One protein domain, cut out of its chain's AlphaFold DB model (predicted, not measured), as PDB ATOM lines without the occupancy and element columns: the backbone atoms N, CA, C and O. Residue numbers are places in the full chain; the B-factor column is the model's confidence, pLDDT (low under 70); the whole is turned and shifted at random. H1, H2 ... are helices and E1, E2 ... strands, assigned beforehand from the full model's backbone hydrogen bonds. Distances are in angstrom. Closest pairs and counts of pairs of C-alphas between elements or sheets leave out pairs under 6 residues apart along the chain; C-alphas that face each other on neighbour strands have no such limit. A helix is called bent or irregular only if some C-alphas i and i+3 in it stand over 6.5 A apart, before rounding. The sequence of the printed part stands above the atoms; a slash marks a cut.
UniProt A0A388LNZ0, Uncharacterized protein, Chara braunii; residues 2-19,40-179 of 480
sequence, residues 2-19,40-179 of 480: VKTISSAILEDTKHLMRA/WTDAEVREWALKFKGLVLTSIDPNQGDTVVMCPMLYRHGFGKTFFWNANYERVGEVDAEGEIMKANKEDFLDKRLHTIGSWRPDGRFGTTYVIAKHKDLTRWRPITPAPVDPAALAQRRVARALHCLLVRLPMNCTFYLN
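Overview. This is residues 2 to 19 and 40 to 179 of the 480 residues of an uncharacterized protein of Chara braunii (UniProt A0A388LNZ0). Look first for a small, strongly twisted sheet of four strands with H3 packed over one face; H4 and H5 lie far out along the longest axis, apart from each other, and H1 and H2 lie beyond the sheet's other end. The 158 printed residues hold five named helices and four named strands, in the order H1 H2 E1 E2 H3 H4 E3 E4 H5. The mixed sheet runs E2 E1 E3 E4, and the class is mixed, helices and strands. The whole is loose, with a radius of gyration of the C-alphas of 21.3 A and spans of 60 by 41 by 38 A.

Arrangement. Begin with E1, residues 56 to 61, and E2, 67 to 70, an antiparallel hairpin with N 58 and O 68 at 3.0 A. E3, 130 to 134, is parallel to E1, with N 61 and O 133 at 3.0 A. E3 and E4, 137 to 144, form an antiparallel hairpin with N 132 and O 142 at 3.0 A. H3, 72 to 84, is over E3 and E4 at a height over the sheet of 8.6 A; the C-alphas of Phe 79 and Val 131, its closest pair with E3, are 5.8 A apart. H1, 2 to 12, is close to H3 but not clearly touching; their closest C-alphas, Ile 9 and Met 73, are 7.9 A apart. H2, 42 to 51, H4, 95 to 111, and H5, 153 to 168, are not on the sheet. Every O i to N i+4 pair is within hydrogen-bond range in H1, H2, H3 and H5, and 11 of 13 in H4.

Along the chain. Find C-alpha 2 at (142.569, 138.097, 122.823), where H1 begins. H4 spans 24.8 A and is irregular, with C-alphas 96 and 99 7.2 A apart. H5 runs 22.1 A to C-alpha 168 at (186.285, 158.663, 152.875).

Size, cuts and confidence. Residues 20 to 39 are not printed; C-alphas 19 and 40 are 27.2 A apart across the cut. The link from H4 to E3 is long. Low pLDDT, under 70, marks 17 residues, among them 2 to 10.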
ATOM      1  N   VAL A   2     142.810 137.752 121.394       45.59
ATOM      2  CA  VAL A   2     142.569 138.097 122.823       45.59
ATOM      3  C   VAL A   2     141.802 137.010 123.602       45.59
ATOM      4  O   VAL A   2     142.166 136.705 124.734       45.59
ATOM      5  N   LYS A   3     140.810 136.341 122.983       50.84
ATOM      6  CA  LYS A   3     140.083 135.212 123.610       50.84
ATOM      7  C   LYS A   3     141.003 134.039 123.994       50.84
ATOM      8  O   LYS A   3     140.718 133.340 124.958       50.84
ATOM      9  N   THR A   4     142.116 133.853 123.285       66.88
ATOM     10  CA  THR A   4     143.053 132.745 123.509       66.88
ATOM     11  C   THR A   4     143.972 132.998 124.705       66.88
ATOM     12  O   THR A   4     144.242 132.075 125.466       66.88
ATOM     13  N   ILE A   5     144.390 134.251 124.928       54.69
ATOM     14  CA  ILE A   5     145.250 134.622 126.064       54.69
ATOM     15  C   ILE A   5     144.469 134.554 127.379       54.69
ATOM     16  O   ILE A   5     144.964 133.988 128.345       54.69
ATOM     17  N   SER A   6     143.232 135.063 127.421       51.38
ATOM     18  CA  SER A   6     142.394 134.938 128.622       51.38
ATOM     19  C   SER A   6     142.107 133.477 128.979       51.38
ATOM     20  O   SER A   6     142.168 133.135 130.154       51.38
ATOM     21  N   SER A   7     141.857 132.607 127.991       63.34
ATOM     22  CA  SER A   7     141.699 131.165 128.234       63.34
ATOM     23  C   SER A   7     142.983 130.510 128.738       63.34
ATOM     24  O   SER A   7     142.916 129.735 129.683       63.34
ATOM     25  N   ALA A   8     144.141 130.844 128.158       65.38
ATOM     26  CA  ALA A   8     145.431 130.324 128.612       65.38
ATOM     27  C   ALA A   8     145.741 130.767 130.051       65.38
ATOM     28  O   ALA A   8     146.126 129.947 130.871       65.38
ATOM     29  N   ILE A   9     145.474 132.035 130.389       59.59
ATOM     30  CA  ILE A   9     145.617 132.548 131.758       59.59
ATOM     31  C   ILE A   9     144.666 131.824 132.716       59.59
ATOM     32  O   ILE A   9     145.083 131.454 133.809       59.59
ATOM     33  N   LEU A  10     143.402 131.619 132.339       62.69
ATOM     34  CA  LEU A  10     142.427 130.914 133.178       62.69
ATOM     35  C   LEU A  10     142.803 129.445 133.403       62.69
ATOM     36  O   LEU A  10     142.650 128.953 134.518       62.69
ATOM     37  N   GLU A  11     143.316 128.760 132.383       70.69
ATOM     38  CA  GLU A  11     143.748 127.365 132.499       70.69
ATOM     39  C   GLU A  11     145.045 127.252 133.318       70.69
ATOM     40  O   GLU A  11     145.103 126.462 134.261       70.69
ATOM     41  N   ASP A  12     146.031 128.123 133.072       63.69
ATOM     42  CA  ASP A  12     147.275 128.183 133.851       63.69
ATOM     43  C   ASP A  12     147.016 128.550 135.315       63.69
ATOM     44  O   ASP A  12     147.742 128.102 136.193       63.69
ATOM     45  N   THR A  13     145.975 129.332 135.614       63.06
ATOM     46  CA  THR A  13     145.607 129.723 136.992       63.06
ATOM     47  C   THR A  13     144.555 128.822 137.629       63.06
ATOM     48  O   THR A  13     144.214 129.000 138.798       63.06
ATOM     49  N   LYS A  14     144.074 127.796 136.928       71.12
ATOM     50  CA  LYS A  14     143.023 126.888 137.413       71.12
ATOM     51  C   LYS A  14     143.410 126.154 138.693       71.12
ATOM     52  O   LYS A  14     142.567 125.929 139.557       71.12
ATOM     53  N   HIS A  15     144.696 125.847 138.859       64.38
ATOM     54  CA  HIS A  15     145.226 125.249 140.085       64.38
ATOM     55  C   HIS A  15     145.185 126.208 141.292       64.38
ATOM     56  O   HIS A  15     145.098 125.748 142.429       64.38
ATOM     57  N   LEU A  16     145.177 127.528 141.053       60.19
ATOM     58  CA  LEU A  16     144.980 128.562 142.076       60.19
ATOM     59  C   LEU A  16     143.492 128.765 142.414       60.19
ATOM     60  O   LEU A  16     143.163 129.245 143.495       60.19
ATOM     61  N   MET A  17     142.584 128.361 141.521       54.97
ATOM     62  CA  MET A  17     141.132 128.561 141.632       54.97
ATOM     63  C   MET A  17     140.394 127.481 142.442       54.97
ATOM     64  O   MET A  17     139.182 127.330 142.308       54.97
ATOM     65  N   ARG A  18     141.075 126.725 143.319       55.84
ATOM     66  CA  ARG A  18     140.403 125.714 144.168       55.84
ATOM     67  C   ARG A  18     139.391 126.303 145.163       55.84
ATOM     68  O   ARG A  18     138.606 125.551 145.729       55.84
ATOM     69  N   ALA A  19     139.375 127.621 145.356       59.19
ATOM     70  CA  ALA A  19     138.317 128.321 146.071       59.19
ATOM     71  C   ALA A  19     137.525 129.205 145.090       59.19
ATOM     72  O   ALA A  19     138.147 129.870 144.258       59.19
ATOM     73  N   TRP A  40     144.314 151.387 161.458       80.12
ATOM     74  CA  TRP A  40     143.809 150.017 161.480       80.12
ATOM     75  C   TRP A  40     144.554 149.189 162.524       80.12
ATOM     76  O   TRP A  40     145.770 149.301 162.676       80.12
ATOM     77  N   THR A  41     143.832 148.312 163.211       86.31
ATOM     78  CA  THR A  41     144.427 147.286 164.068       86.31
ATOM     79  C   THR A  41     144.966 146.121 163.233       86.31
ATOM     80  O   THR A  41     144.456 145.818 162.154       86.31
ATOM     81  N   ASP A  42     145.951 145.387 163.758       83.75
ATOM     82  CA  ASP A  42     146.486 144.185 163.096       83.75
ATOM     83  C   ASP A  42     145.404 143.140 162.780       83.75
ATOM     84  O   ASP A  42     145.511 142.396 161.804       83.75
ATOM     85  N   ALA A  43     144.371 143.039 163.623       86.88
ATOM     86  CA  ALA A  43     143.254 142.125 163.406       86.88
ATOM     87  C   ALA A  43     142.426 142.539 162.185       86.88
ATOM     88  O   ALA A  43     142.151 141.695 161.334       86.88
ATOM     89  N   GLU A  44     142.112 143.828 162.057       86.00
ATOM     90  CA  GLU A  44     141.397 144.369 160.901       86.00
ATOM     91  C   GLU A  44     142.221 144.241 159.623       86.00
ATOM     92  O   GLU A  44     141.692 143.804 158.608       86.00
ATOM     93  N   VAL A  45     143.528 144.535 159.671       84.94
ATOM     94  CA  VAL A  45     144.427 144.331 158.524       84.94
ATOM     95  C   VAL A  45     144.416 142.864 158.088       84.94
ATOM     96  O   VAL A  45     144.302 142.581 156.896       84.94
ATOM     97  N   ARG A  46     144.481 141.917 159.034       86.50
ATOM     98  CA  ARG A  46     144.401 140.477 158.734       86.50
ATOM     99  C   ARG A  46     143.055 140.085 158.132       86.50
ATOM    100  O   ARG A  46     143.034 139.365 157.138       86.50
ATOM    101  N   GLU A  47     141.947 140.548 158.703       88.19
ATOM    102  CA  GLU A  47     140.604 140.268 158.187       88.19
ATOM    103  C   GLU A  47     140.434 140.803 156.763       88.19
ATOM    104  O   GLU A  47     139.930 140.114 155.874       88.19
ATOM    105  N   TRP A  48     140.920 142.014 156.519       85.12
ATOM    106  CA  TRP A  48     140.863 142.625 155.205       85.12
ATOM    107  C   TRP A  48     141.756 141.889 154.207       85.12
ATOM    108  O   TRP A  48     141.301 141.565 153.114       85.12
ATOM    109  N   ALA A  49     142.979 141.517 154.595       86.94
ATOM    110  CA  ALA A  49     143.878 140.714 153.768       86.94
ATOM    111  C   ALA A  49     143.263 139.355 153.382       86.94
ATOM    112  O   ALA A  49     143.441 138.899 152.251       86.94
ATOM    113  N   LEU A  50     142.474 138.730 154.269       88.06
ATOM    114  CA  LEU A  50     141.751 137.490 153.962       88.06
ATOM    115  C   LEU A  50     140.736 137.660 152.823       88.06
ATOM    116  O   LEU A  50     140.506 136.700 152.081       88.06
ATOM    117  N   LYS A  51     140.168 138.859 152.624       86.69
ATOM    118  CA  LYS A  51     139.270 139.142 151.486       86.69
ATOM    119  C   LYS A  51     139.989 139.058 150.138       86.69
ATOM    120  O   LYS A  51     139.356 138.745 149.134       86.69
ATOM    121  N   PHE A  52     141.304 139.267 150.128       86.88
ATOM    122  CA  PHE A  52     142.160 139.198 148.941       86.88
ATOM    123  C   PHE A  52     142.974 137.901 148.880       86.88
ATOM    124  O   PHE A  52     143.975 137.825 148.168       86.88
ATOM    125  N   LYS A  53     142.560 136.859 149.614       87.44
ATOM    126  CA  LYS A  53     143.221 135.551 149.580       87.44
ATOM    127  C   LYS A  53     143.322 135.038 148.138       87.44
ATOM    128  O   LYS A  53     142.327 134.956 147.425       87.44
ATOM    129  N   GLY A  54     144.536 134.665 147.732       85.56
ATOM    130  CA  GLY A  54     144.850 134.220 146.368       85.56
ATOM    131  C   GLY A  54     145.347 135.333 145.438       85.56
ATOM    132  O   GLY A  54     145.817 135.037 144.342       85.56
ATOM    133  N   LEU A  55     145.300 136.594 145.873       91.06
ATOM    134  CA  LEU A  55     145.971 137.717 145.222       91.06
ATOM    135  C   LEU A  55     147.295 138.024 145.926       91.06
ATOM    136  O   LEU A  55     147.538 137.601 147.057       91.06
ATOM    137  N   VAL A  56     148.165 138.757 145.240       92.25
ATOM    138  CA  VAL A  56     149.421 139.247 145.807       92.25
ATOM    139  C   VAL A  56     149.176 140.628 146.396       92.25
ATOM    140  O   VAL A  56     148.701 141.522 145.695       92.25
ATOM    141  N   LEU A  57     149.514 140.790 147.674       93.31
ATOM    142  CA  LEU A  57     149.522 142.073 148.364       93.31
ATOM    143  C   LEU A  57     150.975 142.515 148.544       93.31
ATOM    144  O   LEU A  57     151.773 141.795 149.141       93.31
ATOM    145  N   THR A  58     151.324 143.685 148.021       91.88
ATOM    146  CA  THR A  58     152.647 144.297 148.201       91.88
ATOM    147  C   THR A  58     152.481 145.749 148.609       91.88
ATOM    148  O   THR A  58     151.576 146.426 148.125       91.88
ATOM    149  N   SER A  59     153.376 146.250 149.456       91.94
ATOM    150  CA  SER A  59     153.480 147.689 149.699       91.94
ATOM    151  C   SER A  59     153.840 148.434 148.412       91.94
ATOM    152  O   SER A  59     154.286 147.818 147.438       91.94
ATOM    153  N   ILE A  60     153.646 149.752 148.404       91.38
ATOM    154  CA  ILE A  60     154.120 150.641 147.343       91.38
ATOM    155  C   ILE A  60     155.442 151.280 147.762       91.38
ATOM    156  O   ILE A  60     155.596 151.779 148.871       91.38
ATOM    157  N   ASP A  61     156.409 151.330 146.853       88.31
ATOM    158  CA  ASP A  61     157.662 152.044 147.087       88.31
ATOM    159  C   ASP A  61     157.569 153.514 146.618       88.31
ATOM    160  O   ASP A  61     157.280 153.748 145.438       88.31
ATOM    161  N   PRO A  62     157.842 154.528 147.468       81.44
ATOM    162  CA  PRO A  62     158.209 154.475 148.892       81.44
ATOM    163  C   PRO A  62     157.012 154.616 149.858       81.44
ATOM    164  O   PRO A  62     157.216 154.750 151.065       81.44
ATOM    165  N   ASN A  63     155.779 154.673 149.346       79.00
ATOM    166  CA  ASN A  63     154.599 154.927 150.167       79.00
ATOM    167  C   ASN A  63     154.163 153.686 150.960       79.00
ATOM    168  O   ASN A  63     153.372 152.873 150.489       79.00
ATOM    169  N   GLN A  64     154.653 153.584 152.195       68.69
ATOM    170  CA  GLN A  64     154.328 152.486 153.109       68.69
ATOM    171  C   GLN A  64     152.852 152.463 153.549       68.69
ATOM    172  O   GLN A  64     152.420 151.453 154.096       68.69
ATOM    173  N   GLY A  65     152.093 153.543 153.324       80.81
ATOM    174  CA  GLY A  65     150.665 153.602 153.649       80.81
ATOM    175  C   GLY A  65     149.770 152.858 152.656       80.81
ATOM    176  O   GLY A  65     148.692 152.406 153.034       80.81
ATOM    177  N   ASP A  66     150.228 152.677 151.415       85.81
ATOM    178  CA  ASP A  66     149.424 152.072 150.356       85.81
ATOM    179  C   ASP A  66     149.834 150.618 150.101       85.81
ATOM    180  O   ASP A  66     151.018 150.267 150.055       85.81
ATOM    181  N   THR A  67     148.835 149.769 149.858       89.00
ATOM    182  CA  THR A  67     149.022 148.371 149.449       89.00
ATOM    183  C   THR A  67     148.440 148.157 148.060       89.00
ATOM    184  O   THR A  67     147.269 148.436 147.813       89.00
ATOM    185  N   VAL A  68     149.241 147.607 147.149       91.56
ATOM    186  CA  VAL A  68     148.757 147.149 145.847       91.56
ATOM    187  C   VAL A  68     148.300 145.713 145.980       91.56
ATOM    188  O   VAL A  68     149.067 144.829 146.362       91.56
ATOM    189  N   VAL A  69     147.052 145.490 145.589       91.81
ATOM    190  CA  VAL A  69     146.495 144.163 145.370       91.81
ATOM    191  C   VAL A  69     146.594 143.844 143.883       91.81
ATOM    192  O   VAL A  69     146.091 144.593 143.046       91.81
ATOM    193  N   MET A  70     147.227 142.727 143.533       92.62
ATOM    194  CA  MET A  70     147.405 142.325 142.139       92.62
ATOM    195  C   MET A  70     147.212 140.828 141.915       92.62
ATOM    196  O   MET A  70     147.419 139.998 142.796       92.62
ATOM    197  N   CYS A  71     146.842 140.475 140.686       92.44
ATOM    198  CA  CYS A  71     146.795 139.084 140.254       92.44
ATOM    199  C   CYS A  71     148.211 138.461 140.285       92.44
ATOM    200  O   CYS A  71     149.154 139.103 139.807       92.44
ATOM    201  N   PRO A  72     148.372 137.202 140.744       92.31
ATOM    202  CA  PRO A  72     149.657 136.498 140.729       92.31
ATOM    203  C   PRO A  72     150.347 136.465 139.361       92.31
ATOM    204  O   PRO A  72     151.570 136.522 139.291       92.31
ATOM    205  N   MET A  73     149.584 136.439 138.263       91.19
ATOM    206  CA  MET A  73     150.141 136.464 136.904       91.19
ATOM    207  C   MET A  73     150.836 137.788 136.582       91.19
ATOM    208  O   MET A  73     151.922 137.791 136.004       91.19
ATOM    209  N   LEU A  74     150.241 138.914 136.991       93.88
ATOM    210  CA  LEU A  74     150.853 140.231 136.817       93.88
ATOM    211  C   LEU A  74     152.110 140.360 137.680       93.88
ATOM    212  O   LEU A  74     153.128 140.862 137.207       93.88
ATOM    213  N   TYR A  75     152.057 139.848 138.912       95.62
ATOM    214  CA  TYR A  75     153.218 139.814 139.795       95.62
ATOM    215  C   TYR A  75     154.356 138.973 139.207       95.62
ATOM    216  O   TYR A  75     155.484 139.447 139.113       95.62
ATOM    217  N   ARG A  76     154.060 137.755 138.731       95.00
ATOM    218  CA  ARG A  76     155.029 136.870 138.069       95.00
ATOM    219  C   ARG A  76     155.655 137.535 136.847       95.00
ATOM    220  O   ARG A  76     156.852 137.388 136.632       95.00
ATOM    221  N   HIS A  77     154.873 138.276 136.064       94.50
ATOM    222  CA  HIS A  77     155.385 139.048 134.930       94.50
ATOM    223  C   HIS A  77     156.327 140.173 135.367       94.50
ATOM    224  O   HIS A  77     157.394 140.337 134.780       94.50
ATOM    225  N   GLY A  78     155.964 140.928 136.410       95.19
ATOM    226  CA  GLY A  78     156.833 141.943 137.010       95.19
ATOM    227  C   GLY A  78     158.142 141.342 137.520       95.19
ATOM    228  O   GLY A  78     159.221 141.794 137.147       95.19
ATOM    229  N   PHE A  79     158.046 140.253 138.283       95.94
ATOM    230  CA  PHE A  79     159.186 139.493 138.785       95.94
ATOM    231  C   PHE A  79     160.072 138.969 137.648       95.94
ATOM    232  O   PHE A  79     161.291 139.141 137.675       95.94
ATOM    233  N   GLY A  80     159.455 138.393 136.612       95.56
ATOM    234  CA  GLY A  80     160.128 137.909 135.413       95.56
ATOM    235  C   GLY A  80     160.899 139.021 134.710       95.56
ATOM    236  O   GLY A  80     162.093 138.883 134.484       95.56
ATOM    237  N   LYS A  81     160.264 140.170 134.455       94.94
ATOM    238  CA  LYS A  81     160.931 141.337 133.858       94.94
ATOM    239  C   LYS A  81     162.098 141.858 134.688       94.94
ATOM    240  O   LYS A  81     163.073 142.335 134.118       94.94
ATOM    241  N   THR A  82     161.979 141.830 136.011       94.62
ATOM    242  CA  THR A  82     162.991 142.398 136.902       94.62
ATOM    243  C   THR A  82     164.199 141.485 137.081       94.62
ATOM    244  O   THR A  82     165.322 141.988 137.041       94.62
ATOM    245  N   PHE A  83     163.975 140.182 137.257       93.25
ATOM    246  CA  PHE A  83     165.024 139.206 137.554       93.25
ATOM    247  C   PHE A  83     165.247 138.226 136.399       93.25
ATOM    248  O   PHE A  83     166.324 138.185 135.824       93.25
ATOM    249  N   PHE A  84     164.228 137.452 136.028       92.81
ATOM    250  CA  PHE A  84     164.402 136.250 135.200       92.81
ATOM    251  C   PHE A  84     164.686 136.517 133.712       92.81
ATOM    252  O   PHE A  84     165.370 135.738 133.059       92.81
ATOM    253  N   TRP A  85     164.140 137.600 133.162       94.25
ATOM    254  CA  TRP A  85     164.319 138.032 131.768       94.25
ATOM    255  C   TRP A  85     165.297 139.200 131.647       94.25
ATOM    256  O   TRP A  85     165.444 139.785 130.575       94.25
ATOM    257  N   ASN A  86     165.922 139.586 132.756       92.25
ATOM    258  CA  ASN A  86     166.858 140.687 132.795       92.25
ATOM    259  C   ASN A  86     168.275 140.141 132.611       92.25
ATOM    260  O   ASN A  86     168.777 139.431 133.473       92.25
ATOM    261  N   ALA A  87     168.920 140.512 131.504       92.00
ATOM    262  CA  ALA A  87     170.264 140.054 131.146       92.00
ATOM    263  C   ALA A  87     171.351 140.437 132.168       92.00
ATOM    264  O   ALA A  87     172.454 139.906 132.119       92.00
ATOM    265  N   ASN A  88     171.045 141.348 133.093       89.38
ATOM    266  CA  ASN A  88     171.943 141.717 134.181       89.38
ATOM    267  C   ASN A  88     171.992 140.682 135.320       89.38
ATOM    268  O   ASN A  88     172.810 140.825 136.225       89.38
ATOM    269  N   TYR A  89     171.102 139.687 135.315       90.44
ATOM    270  CA  TYR A  89     171.101 138.593 136.279       90.44
ATOM    271  C   TYR A  89     171.455 137.282 135.585       90.44
ATOM    272  O   TYR A  89     171.013 137.005 134.470       90.44
ATOM    273  N   GLU A  90     172.221 136.456 136.285       91.00
ATOM    274  CA  GLU A  90     172.604 135.124 135.836       91.00
ATOM    275  C   GLU A  90     171.832 134.059 136.622       91.00
ATOM    276  O   GLU A  90     171.595 134.197 137.825       91.00
ATOM    277  N   ARG A  91     171.435 132.978 135.941       91.94
ATOM    278  CA  ARG A  91     170.875 131.798 136.607       91.94
ATOM    279  C   ARG A  91     172.024 130.904 137.070       91.94
ATOM    280  O   ARG A  91     172.715 130.331 136.241       91.94
ATOM    281  N   VAL A  92     172.165 130.750 138.384       91.12
ATOM    282  CA  VAL A  92     173.262 129.987 139.015       91.12
ATOM    283  C   VAL A  92     172.867 128.533 139.343       91.12
ATOM    284  O   VAL A  92     173.706 127.722 139.709       91.12
ATOM    285  N   GLY A  93     171.594 128.169 139.178       91.75
ATOM    286  CA  GLY A  93     171.101 126.807 139.382       91.75
ATOM    287  C   GLY A  93     169.588 126.767 139.577       91.75
ATOM    288  O   GLY A  93     168.913 127.793 139.469       91.75
ATOM    289  N   GLU A  94     169.071 125.572 139.856       92.19
ATOM    290  CA  GLU A  94     167.688 125.346 140.291       92.19
ATOM    291  C   GLU A  94     167.607 125.330 141.829       92.19
ATOM    292  O   GLU A  94     168.627 125.224 142.511       92.19
ATOM    293  N   VAL A  95     166.396 125.429 142.387       87.19
ATOM    294  CA  VAL A  95     166.177 125.509 143.848       87.19
ATOM    295  C   VAL A  95     166.762 124.300 144.585       87.19
ATOM    296  O   VAL A  95     167.379 124.459 145.633       87.19
ATOM    297  N   ASP A  96     166.649 123.104 144.009       90.50
ATOM    298  CA  ASP A  96     167.159 121.872 144.625       90.50
ATOM    299  C   ASP A  96     168.697 121.855 144.738       90.50
ATOM    300  O   ASP A  96     169.250 121.162 145.591       90.50
ATOM    301  N   ALA A  97     169.394 122.669 143.934       94.06
ATOM    302  CA  ALA A  97     170.847 122.825 143.983       94.06
ATOM    303  C   ALA A  97     171.311 123.868 145.019       94.06
ATOM    304  O   ALA A  97     172.515 124.041 145.210       94.06
ATOM    305  N   GLU A  98     170.401 124.565 145.717       93.38
ATOM    306  CA  GLU A  98     170.752 125.617 146.686       93.38
ATOM    307  C   GLU A  98     171.754 125.123 147.741       93.38
ATOM    308  O   GLU A  98     172.713 125.828 148.059       93.38
ATOM    309  N   GLY A  99     171.582 123.896 148.244       95.12
ATOM    310  CA  GLY A  99     172.499 123.301 149.220       95.12
ATOM    311  C   GLY A  99     173.916 123.088 148.673       95.12
ATOM    312  O   GLY A  99     174.894 123.346 149.377       95.12
ATOM    313  N   GLU A 100     174.037 122.670 147.414       96.19
ATOM    314  CA  GLU A 100     175.326 122.473 146.740       96.19
ATOM    315  C   GLU A 100     176.016 123.812 146.467       96.19
ATOM    316  O   GLU A 100     177.198 123.971 146.773       96.19
ATOM    317  N   ILE A 101     175.261 124.808 145.990       95.88
ATOM    318  CA  ILE A 101     175.756 126.174 145.761       95.88
ATOM    319  C   ILE A 101     176.223 126.793 147.085       95.88
ATOM    320  O   ILE A 101     177.290 127.402 147.157       95.88
ATOM    321  N   MET A 102     175.457 126.615 148.163       96.00
ATOM    322  CA  MET A 102     175.818 127.107 149.492       96.00
ATOM    323  C   MET A 102     177.102 126.450 150.011       96.00
ATOM    324  O   MET A 102     177.954 127.124 150.595       96.00
ATOM    325  N   LYS A 103     177.265 125.143 149.778       97.00
ATOM    326  CA  LYS A 103     178.487 124.412 150.122       97.00
ATOM    327  C   LYS A 103     179.691 124.941 149.338       97.00
ATOM    328  O   LYS A 103     180.697 125.265 149.963       97.00
ATOM    329  N   ALA A 104     179.566 125.104 148.022       97.00
ATOM    330  CA  ALA A 104     180.626 125.654 147.176       97.00
ATOM    331  C   ALA A 104     181.019 127.081 147.604       97.00
ATOM    332  O   ALA A 104     182.200 127.386 147.756       97.00
ATOM    333  N   ASN A 105     180.038 127.938 147.911       96.38
ATOM    334  CA  ASN A 105     180.293 129.288 148.422       96.38
ATOM    335  C   ASN A 105     180.998 129.281 149.782       96.38
ATOM    336  O   ASN A 105     181.841 130.139 150.045       96.38
ATOM    337  N   LYS A 106     180.674 128.326 150.661       98.12
ATOM    338  CA  LYS A 106     181.372 128.162 151.941       98.12
ATOM    339  C   LYS A 106     182.823 127.735 151.730       98.12
ATOM    340  O   LYS A 106     183.702 128.233 152.429       98.12
ATOM    341  N   GLU A 107     183.075 126.819 150.802       98.38
ATOM    342  CA  GLU A 107     184.428 126.380 150.449       98.38
ATOM    343  C   GLU A 107     185.250 127.549 149.889       98.38
ATOM    344  O   GLU A 107     186.321 127.825 150.423       98.38
ATOM    345  N   ASP A 108     184.707 128.319 148.941       97.88
ATOM    346  CA  ASP A 108     185.337 129.539 148.406       97.88
ATOM    347  C   ASP A 108     185.597 130.588 149.505       97.88
ATOM    348  O   ASP A 108     186.664 131.199 149.579       97.88
ATOM    349  N   PHE A 109     184.648 130.760 150.428       97.94
ATOM    350  CA  PHE A 109     184.795 131.658 151.571       97.94
ATOM    351  C   PHE A 109     185.956 131.254 152.495       97.94
ATOM    352  O   PHE A 109     186.674 132.112 153.027       97.94
ATOM    353  N   LEU A 110     186.138 129.949 152.715       97.94
ATOM    354  CA  LEU A 110     187.236 129.413 153.514       97.94
ATOM    355  C   LEU A 110     188.573 129.520 152.776       97.94
ATOM    356  O   LEU A 110     189.538 129.979 153.392       97.94
ATOM    357  N   ASP A 111     188.604 129.167 151.490       98.12
ATOM    358  CA  ASP A 111     189.782 129.224 150.618       98.12
ATOM    359  C   ASP A 111     190.354 130.646 150.536       98.12
ATOM    360  O   ASP A 111     191.528 130.884 150.829       98.12
ATOM    361  N   LYS A 112     189.479 131.639 150.337       96.44
ATOM    362  CA  LYS A 112     189.824 133.072 150.357       96.44
ATOM    363  C   LYS A 112     190.121 133.627 151.751       96.44
ATOM    364  O   LYS A 112     190.294 134.834 151.920       96.44
ATOM    365  N   ARG A 113     190.158 132.770 152.777       97.31
ATOM    366  CA  ARG A 113     190.437 133.114 154.179       97.31
ATOM    367  C   ARG A 113     189.515 134.191 154.755       97.31
ATOM    368  O   ARG A 113     189.869 134.847 155.735       97.31
ATOM    369  N   LEU A 114     188.304 134.353 154.220       97.19
ATOM    370  CA  LEU A 114     187.350 135.360 154.702       97.19
ATOM    371  C   LEU A 114     186.859 135.050 156.126       97.19
ATOM    372  O   LEU A 114     186.469 135.955 156.864       97.19
ATOM    373  N   HIS A 115     186.982 133.792 156.559       97.38
ATOM    374  CA  HIS A 115     186.722 133.375 157.936       97.38
ATOM    375  C   HIS A 115     187.573 134.118 158.978       97.38
ATOM    376  O   HIS A 115     187.138 134.294 160.115       97.38
ATOM    377  N   THR A 116     188.760 134.604 158.595       97.19
ATOM    378  CA  THR A 116     189.641 135.388 159.477       97.19
ATOM    379  C   THR A 116     189.043 136.748 159.834       97.19
ATOM    380  O   THR A 116     189.267 137.271 160.927       97.19
ATOM    381  N   ILE A 117     188.222 137.307 158.939       96.88
ATOM    382  CA  ILE A 117     187.553 138.591 159.132       96.88
ATOM    383  C   ILE A 117     186.075 138.438 159.475       96.88
ATOM    384  O   ILE A 117     185.450 139.435 159.805       96.88
ATOM    385  N   GLY A 118     185.489 137.249 159.488       97.31
ATOM    386  CA  GLY A 118     184.129 137.044 159.982       97.31
ATOM    387  C   GLY A 118     183.713 135.586 159.896       97.31
ATOM    388  O   GLY A 118     184.016 134.923 158.917       97.31
ATOM    389  N   SER A 119     183.007 135.077 160.903       97.12
ATOM    390  CA  SER A 119     182.536 133.692 160.877       97.12
ATOM    391  C   SER A 119     181.453 133.478 159.817       97.12
ATOM    392  O   SER A 119     180.597 134.339 159.600       97.12
ATOM    393  N   TRP A 120     181.483 132.296 159.201       98.12
ATOM    394  CA  TRP A 120     180.389 131.780 158.384       98.12
ATOM    395  C   TRP A 120     179.238 131.327 159.287       98.12
ATOM    396  O   TRP A 120     179.467 130.557 160.225       98.12
ATOM    397  N   ARG A 121     178.007 131.772 159.022       97.44
ATOM    398  CA  ARG A 121     176.828 131.324 159.777       97.44
ATOM    399  C   ARG A 121     176.328 129.985 159.231       97.44
ATOM    400  O   ARG A 121     176.000 129.909 158.049       97.44
ATOM    401  N   PRO A 122     176.278 128.924 160.052       96.12
ATOM    402  CA  PRO A 122     175.873 127.598 159.590       96.12
ATOM    403  C   PRO A 122     174.382 127.512 159.235       96.12
ATOM    404  O   PRO A 122     174.012 126.690 158.408       96.12
ATOM    405  N   ASP A 123     173.551 128.362 159.836       95.50
ATOM    406  CA  ASP A 123     172.108 128.495 159.611       95.50
ATOM    407  C   ASP A 123     171.755 129.536 158.530       95.50
ATOM    408  O   ASP A 123     170.582 129.857 158.324       95.50
ATOM    409  N   GLY A 124     172.766 130.094 157.855       95.69
ATOM    410  CA  GLY A 124     172.560 131.072 156.795       95.69
ATOM    411  C   GLY A 124     171.938 130.457 155.540       95.69
ATOM    412  O   GLY A 124     172.181 129.298 155.210       95.69
ATOM    413  N   ARG A 125     171.143 131.253 154.824       94.81
ATOM    414  CA  ARG A 125     170.458 130.858 153.578       94.81
ATOM    415  C   ARG A 125     170.415 132.012 152.588       94.81
ATOM    416  O   ARG A 125     170.593 133.168 152.992       94.81
ATOM    417  N   PHE A 126     170.151 131.721 151.316       92.69
ATOM    418  CA  PHE A 126     169.942 132.793 150.353       92.69
ATOM    419  C   PHE A 126     168.663 133.572 150.661       92.69
ATOM    420  O   PHE A 126     167.704 133.092 151.272       92.69
ATOM    421  N   GLY A 127     168.683 134.838 150.264       92.12
ATOM    422  CA  GLY A 127     167.539 135.720 150.375       92.12
ATOM    423  C   GLY A 127     166.412 135.323 149.432       92.12
ATOM    424  O   GLY A 127     166.650 135.105 148.247       92.12
ATOM    425  N   THR A 128     165.170 135.315 149.916       93.44
ATOM    426  CA  THR A 128     164.001 135.208 149.033       93.44
ATOM    427  C   THR A 128     163.733 136.566 148.399       93.44
ATOM    428  O   THR A 128     163.290 137.501 149.069       93.44
ATOM    429  N   THR A 129     164.034 136.690 147.111       94.56
ATOM    430  CA  THR A 129     163.843 137.934 146.368       94.56
ATOM    431  C   THR A 129     162.367 138.167 146.059       94.56
ATOM    432  O   THR A 129     161.570 137.236 145.948       94.56
ATOM    433  N   TYR A 130     161.984 139.432 145.935       95.75
ATOM    434  CA  TYR A 130     160.626 139.834 145.590       95.75
ATOM    435  C   TYR A 130     160.646 141.178 144.856       95.75
ATOM    436  O   TYR A 130     161.660 141.878 144.830       95.75
ATOM    437  N   VAL A 131     159.533 141.541 144.218       95.81
ATOM    438  CA  VAL A 131     159.372 142.848 143.566       95.81
ATOM    439  C   VAL A 131     158.294 143.682 144.243       95.81
ATOM    440  O   VAL A 131     157.295 143.146 144.714       95.81
ATOM    441  N   ILE A 132     158.502 144.998 144.262       95.38
ATOM    442  CA  ILE A 132     157.550 145.999 144.760       95.38
ATOM    443  C   ILE A 132     157.171 146.953 143.616       95.38
ATOM    444  O   ILE A 132     158.043 147.351 142.844       95.38
ATOM    445  N   ALA A 133     155.904 147.357 143.502       94.69
ATOM    446  CA  ALA A 133     155.480 148.376 142.535       94.69
ATOM    447  C   ALA A 133     155.892 149.794 142.984       94.69
ATOM    448  O   ALA A 133     155.834 150.127 144.170       94.69
ATOM    449  N   LYS A 134     156.295 150.658 142.044       93.06
ATOM    450  CA  LYS A 134     156.667 152.054 142.341       93.06
ATOM    451  C   LYS A 134     155.432 152.957 142.392       93.06
ATOM    452  O   LYS A 134     154.602 152.913 141.493       93.06
ATOM    453  N   HIS A 135     155.369 153.870 143.362       88.31
ATOM    454  CA  HIS A 135     154.246 154.801 143.569       88.31
ATOM    455  C   HIS A 135     153.844 155.567 142.310       88.31
ATOM    456  O   HIS A 135     152.667 155.707 142.003       88.31
ATOM    457  N   LYS A 136     154.816 156.147 141.598       89.00
ATOM    458  CA  LYS A 136     154.528 157.031 140.455       89.00
ATOM    459  C   LYS A 136     154.117 156.270 139.194       89.00
ATOM    460  O   LYS A 136     153.575 156.874 138.281       89.00
ATOM    461  N   ASP A 137     154.436 154.983 139.123       90.56
ATOM    462  CA  ASP A 137     154.194 154.147 137.954       90.56
ATOM    463  C   ASP A 137     154.114 152.690 138.413       90.56
ATOM    464  O   ASP A 137     155.137 152.020 138.574       90.56
ATOM    465  N   LEU A 138     152.885 152.206 138.614       90.31
ATOM    466  CA  LEU A 138     152.616 150.840 139.072       90.31
ATOM    467  C   LEU A 138     153.056 149.772 138.059       90.31
ATOM    468  O   LEU A 138     153.097 148.590 138.394       90.31
ATOM    469  N   THR A 139     153.401 150.162 136.826       90.25
ATOM    470  CA  THR A 139     153.972 149.245 135.829       90.25
ATOM    471  C   THR A 139     155.482 149.062 136.001       90.25
ATOM    472  O   THR A 139     156.061 148.143 135.412       90.25
ATOM    473  N   ARG A 140     156.124 149.905 136.825       92.81
ATOM    474  CA  ARG A 140     157.537 149.796 137.193       92.81
ATOM    475  C   ARG A 140     157.695 149.077 138.518       92.81
ATOM    476  O   ARG A 140     157.035 149.376 139.509       92.81
ATOM    477  N   TRP A 141     158.691 148.205 138.535       94.00
ATOM    478  CA  TRP A 141     158.992 147.327 139.653       94.00
ATOM    479  C   TRP A 141     160.343 147.699 140.260       94.00
ATOM    480  O   TRP A 141     161.261 148.128 139.554       94.00
ATOM    481  N   ARG A 142     160.470 147.562 141.577       93.44
ATOM    482  CA  ARG A 142     161.735 147.635 142.302       93.44
ATOM    483  C   ARG A 142     162.125 146.218 142.732       93.44
ATOM    484  O   ARG A 142     161.339 145.600 143.451       93.44
ATOM    485  N   PRO A 143     163.304 145.713 142.328       95.12
ATOM    486  CA  PRO A 143     163.841 144.480 142.889       95.12
ATOM    487  C   PRO A 143     164.170 144.685 144.363       95.12
ATOM    488  O   PRO A 143     164.835 145.661 144.711       95.12
ATOM    489  N   ILE A 144     163.753 143.747 145.207       94.50
ATOM    490  CA  ILE A 144     164.190 143.649 146.594       94.50
ATOM    491  C   ILE A 144     164.794 142.266 146.809       94.50
ATOM    492  O   ILE A 144     164.169 141.240 146.548       94.50
ATOM    493  N   THR A 145     166.032 142.249 147.286       93.38
ATOM    494  CA  THR A 145     166.798 141.029 147.555       93.38
ATOM    495  C   THR A 145     167.201 141.029 149.031       93.38
ATOM    496  O   THR A 145     168.324 141.413 149.369       93.38
ATOM    497  N   PRO A 146     166.270 140.711 149.947       94.06
ATOM    498  CA  PRO A 146     166.551 140.754 151.373       94.06
ATOM    499  C   PRO A 146     167.534 139.639 151.732       94.06
ATOM    500  O   PRO A 146     167.307 138.488 151.388       94.06
ATOM    501  N   ALA A 147     168.587 139.952 152.481       93.88
ATOM    502  CA  ALA A 147     169.565 138.959 152.931       93.88
ATOM    503  C   ALA A 147     169.721 138.976 154.470       93.88
ATOM    504  O   ALA A 147     170.818 139.190 154.986       93.88
ATOM    505  N   PRO A 148     168.627 138.805 155.248       92.00
ATOM    506  CA  PRO A 148     168.663 138.975 156.707       92.00
ATOM    507  C   PRO A 148     169.521 137.914 157.411       92.00
ATOM    508  O   PRO A 148     170.057 138.147 158.495       92.00
ATOM    509  N   VAL A 149     169.657 136.751 156.778       94.69
ATOM    510  CA  VAL A 149     170.386 135.579 157.271       94.69
ATOM    511  C   VAL A 149     171.504 135.185 156.304       94.69
ATOM    512  O   VAL A 149     171.789 134.007 156.132       94.69
ATOM    513  N   ASP A 150     172.140 136.175 155.668       96.19
ATOM    514  CA  ASP A 150     173.313 135.929 154.825       96.19
ATOM    515  C   ASP A 150     174.421 135.237 155.655       96.19
ATOM    516  O   ASP A 150     174.784 135.727 156.740       96.19
ATOM    517  N   PRO A 151     174.956 134.095 155.184       97.50
ATOM    518  CA  PRO A 151     175.959 133.333 155.915       97.50
ATOM    519  C   PRO A 151     177.292 134.075 156.096       97.50
ATOM    520  O   PRO A 151     177.986 133.851 157.086       97.50
ATOM    521  N   ALA A 152     177.632 134.991 155.192       97.56
ATOM    522  CA  ALA A 152     178.849 135.796 155.187       97.56
ATOM    523  C   ALA A 152     178.627 137.239 155.692       97.56
ATOM    524  O   ALA A 152     179.550 138.062 155.639       97.56
ATOM    525  N   ALA A 153     177.448 137.562 156.243       96.44
ATOM    526  CA  ALA A 153     177.048 138.922 156.625       96.44
ATOM    527  C   ALA A 153     178.068 139.679 157.499       96.44
ATOM    528  O   ALA A 153     178.193 140.905 157.428       96.44
ATOM    529  N   LEU A 154     178.778 138.989 158.401       96.62
ATOM    530  CA  LEU A 154     179.774 139.639 159.259       96.62
ATOM    531  C   LEU A 154     181.026 140.052 158.474       96.62
ATOM    532  O   LEU A 154     181.488 141.182 158.637       96.62
ATOM    533  N   ALA A 155     181.542 139.159 157.628       97.44
ATOM    534  CA  ALA A 155     182.690 139.438 156.776       97.44
ATOM    535  C   ALA A 155     182.354 140.557 155.780       97.44
ATOM    536  O   ALA A 155     183.063 141.560 155.739       97.44
ATOM    537  N   GLN A 156     181.212 140.464 155.087       95.88
ATOM    538  CA  GLN A 156     180.728 141.503 154.168       95.88
ATOM    539  C   GLN A 156     180.642 142.880 154.842       95.88
ATOM    540  O   GLN A 156     181.145 143.861 154.301       95.88
ATOM    541  N   ARG A 157     180.073 142.975 156.055       97.06
ATOM    542  CA  ARG A 157     179.992 144.250 156.794       97.06
ATOM    543  C   ARG A 157     181.360 144.824 157.148       97.06
ATOM    544  O   ARG A 157     181.531 146.041 157.124       97.06
ATOM    545  N   ARG A 158     182.329 143.978 157.506       97.25
ATOM    546  CA  ARG A 158     183.696 144.422 157.819       97.25
ATOM    547  C   ARG A 158     184.434 144.886 156.564       97.25
ATOM    548  O   ARG A 158     185.034 145.955 156.608       97.25
ATOM    549  N   VAL A 159     184.305 144.164 155.450       95.50
ATOM    550  CA  VAL A 159     184.829 144.590 154.140       95.50
ATOM    551  C   VAL A 159     184.190 145.907 153.704       95.50
ATOM    552  O   VAL A 159     184.904 146.845 153.367       95.50
ATOM    553  N   ALA A 160     182.864 146.031 153.791       95.69
ATOM    554  CA  ALA A 160     182.150 147.256 153.438       95.69
ATOM    555  C   ALA A 160     182.608 148.458 154.277       95.69
ATOM    556  O   ALA A 160     182.807 149.545 153.743       95.69
ATOM    557  N   ARG A 161     182.831 148.264 155.585       96.19
ATOM    558  CA  ARG A 161     183.404 149.297 156.459       96.19
ATOM    559  C   ARG A 161     184.824 149.682 156.052       96.19
ATOM    560  O   ARG A 161     185.114 150.870 156.000       96.19
ATOM    561  N   ALA A 162     185.681 148.707 155.752       94.56
ATOM    562  CA  ALA A 162     187.044 148.972 155.300       94.56
ATOM    563  C   ALA A 162     187.048 149.767 153.984       94.56
ATOM    564  O   ALA A 162     187.683 150.815 153.910       94.56
ATOM    565  N   LEU A 163     186.264 149.337 152.990       94.50
ATOM    566  CA  LEU A 163     186.101 150.050 151.719       94.50
ATOM    567  C   LEU A 163     185.555 151.465 151.923       94.50
ATOM    568  O   LEU A 163     186.064 152.410 151.331       94.50
ATOM    569  N   HIS A 164     184.561 151.636 152.796       94.44
ATOM    570  CA  HIS A 164     184.051 152.957 153.149       94.44
ATOM    571  C   HIS A 164     185.146 153.848 153.754       94.44
ATOM    572  O   HIS A 164     185.284 154.993 153.334       94.44
ATOM    573  N   CYS A 165     185.977 153.331 154.665       93.06
ATOM    574  CA  CYS A 165     187.109 154.084 155.211       93.06
ATOM    575  C   CYS A 165     188.111 154.509 154.126       93.06
ATOM    576  O   CYS A 165     188.608 155.632 154.184       93.06
ATOM    577  N   LEU A 166     188.388 153.653 153.138       92.69
ATOM    578  CA  LEU A 166     189.237 154.016 151.998       92.69
ATOM    579  C   LEU A 166     188.586 155.123 151.157       92.69
ATOM    580  O   LEU A 166     189.225 156.119 150.850       92.69
ATOM    581  N   LEU A 167     187.291 155.008 150.853       93.50
ATOM    582  CA  LEU A 167     186.565 156.014 150.070       93.50
ATOM    583  C   LEU A 167     186.510 157.385 150.758       93.50
ATOM    584  O   LEU A 167     186.668 158.405 150.092       93.50
ATOM    585  N   VAL A 168     186.321 157.420 152.080       91.38
ATOM    586  CA  VAL A 168     186.285 158.663 152.875       91.38
ATOM    587  C   VAL A 168     187.644 159.359 152.913       91.38
ATOM    588  O   VAL A 168     187.707 160.581 153.019       91.38
ATOM    589  N   ARG A 169     188.740 158.598 152.827       91.00
ATOM    590  CA  ARG A 169     190.107 159.134 152.844       91.00
ATOM    591  C   ARG A 169     190.580 159.628 151.479       91.00
ATOM    592  O   ARG A 169     191.681 160.171 151.401       91.00
ATOM    593  N   LEU A 170     189.800 159.437 150.415       91.00
ATOM    594  CA  LEU A 170     190.153 159.975 149.110       91.00
ATOM    595  C   LEU A 170     190.155 161.510 149.153       91.00
ATOM    596  O   LEU A 170     189.254 162.111 149.747       91.00
ATOM    597  N   PRO A 171     191.120 162.173 148.492       88.44
ATOM    598  CA  PRO A 171     191.110 163.622 148.369       88.44
ATOM    599  C   PRO A 171     189.788 164.126 147.781       88.44
ATOM    600  O   PRO A 171     189.287 163.575 146.799       88.44
ATOM    601  N   MET A 172     189.240 165.205 148.349       83.44
ATOM    602  CA  MET A 172     187.934 165.760 147.955       83.44
ATOM    603  C   MET A 172     187.845 166.152 146.471       83.44
ATOM    604  O   MET A 172     186.757 166.216 145.912       83.44
ATOM    605  N   ASN A 173     188.976 166.424 145.819       82.50
ATOM    606  CA  ASN A 173     189.055 166.736 144.390       82.50
ATOM    607  C   ASN A 173     189.076 165.493 143.482       82.50
ATOM    608  O   ASN A 173     189.019 165.644 142.266       82.50
ATOM    609  N   CYS A 174     189.159 164.287 144.047       85.00
ATOM    610  CA  CYS A 174     189.207 163.021 143.314       85.00
ATOM    611  C   CYS A 174     187.928 162.185 143.457       85.00
ATOM    612  O   CYS A 174     187.882 161.072 142.941       85.00
ATOM    613  N   THR A 175     186.911 162.659 144.184       87.12
ATOM    614  CA  THR A 175     185.712 161.864 144.467       87.12
ATOM    615  C   THR A 175     184.445 162.710 144.551       87.12
ATOM    616  O   THR A 175     184.435 163.804 145.109       87.12
ATOM    617  N   PHE A 176     183.345 162.164 144.031       85.06
ATOM    618  CA  PHE A 176     181.993 162.699 144.230       85.06
ATOM    619  C   PHE A 176     181.313 162.117 145.476       85.06
ATOM    620  O   PHE A 176     180.141 162.388 145.730       85.06
ATOM    621  N   TYR A 177     182.034 161.309 146.254       89.56
ATOM    622  CA  TYR A 177     181.518 160.691 147.463       89.56
ATOM    623  C   TYR A 177     181.118 161.747 148.503       89.56
ATOM    624  O   TYR A 177     181.914 162.624 148.842       89.56
ATOM    625  N   LEU A 178     179.891 161.648 149.014       88.88
ATOM    626  CA  LEU A 178     179.318 162.484 150.072       88.88
ATOM    627  C   LEU A 178     178.992 161.582 151.266       88.88
ATOM    628  O   LEU A 178     178.291 160.586 151.078       88.88
ATOM    629  N   ASN A 179     179.443 161.919 152.483       87.50
ATOM    630  CA  ASN A 179     179.048 161.127 153.662       87.50
ATOM    631  C   ASN A 179     177.571 161.342 154.002       87.50
ATOM    632  O   ASN A 179     176.893 160.440 154.488       87.50
TER     633      ASN A 179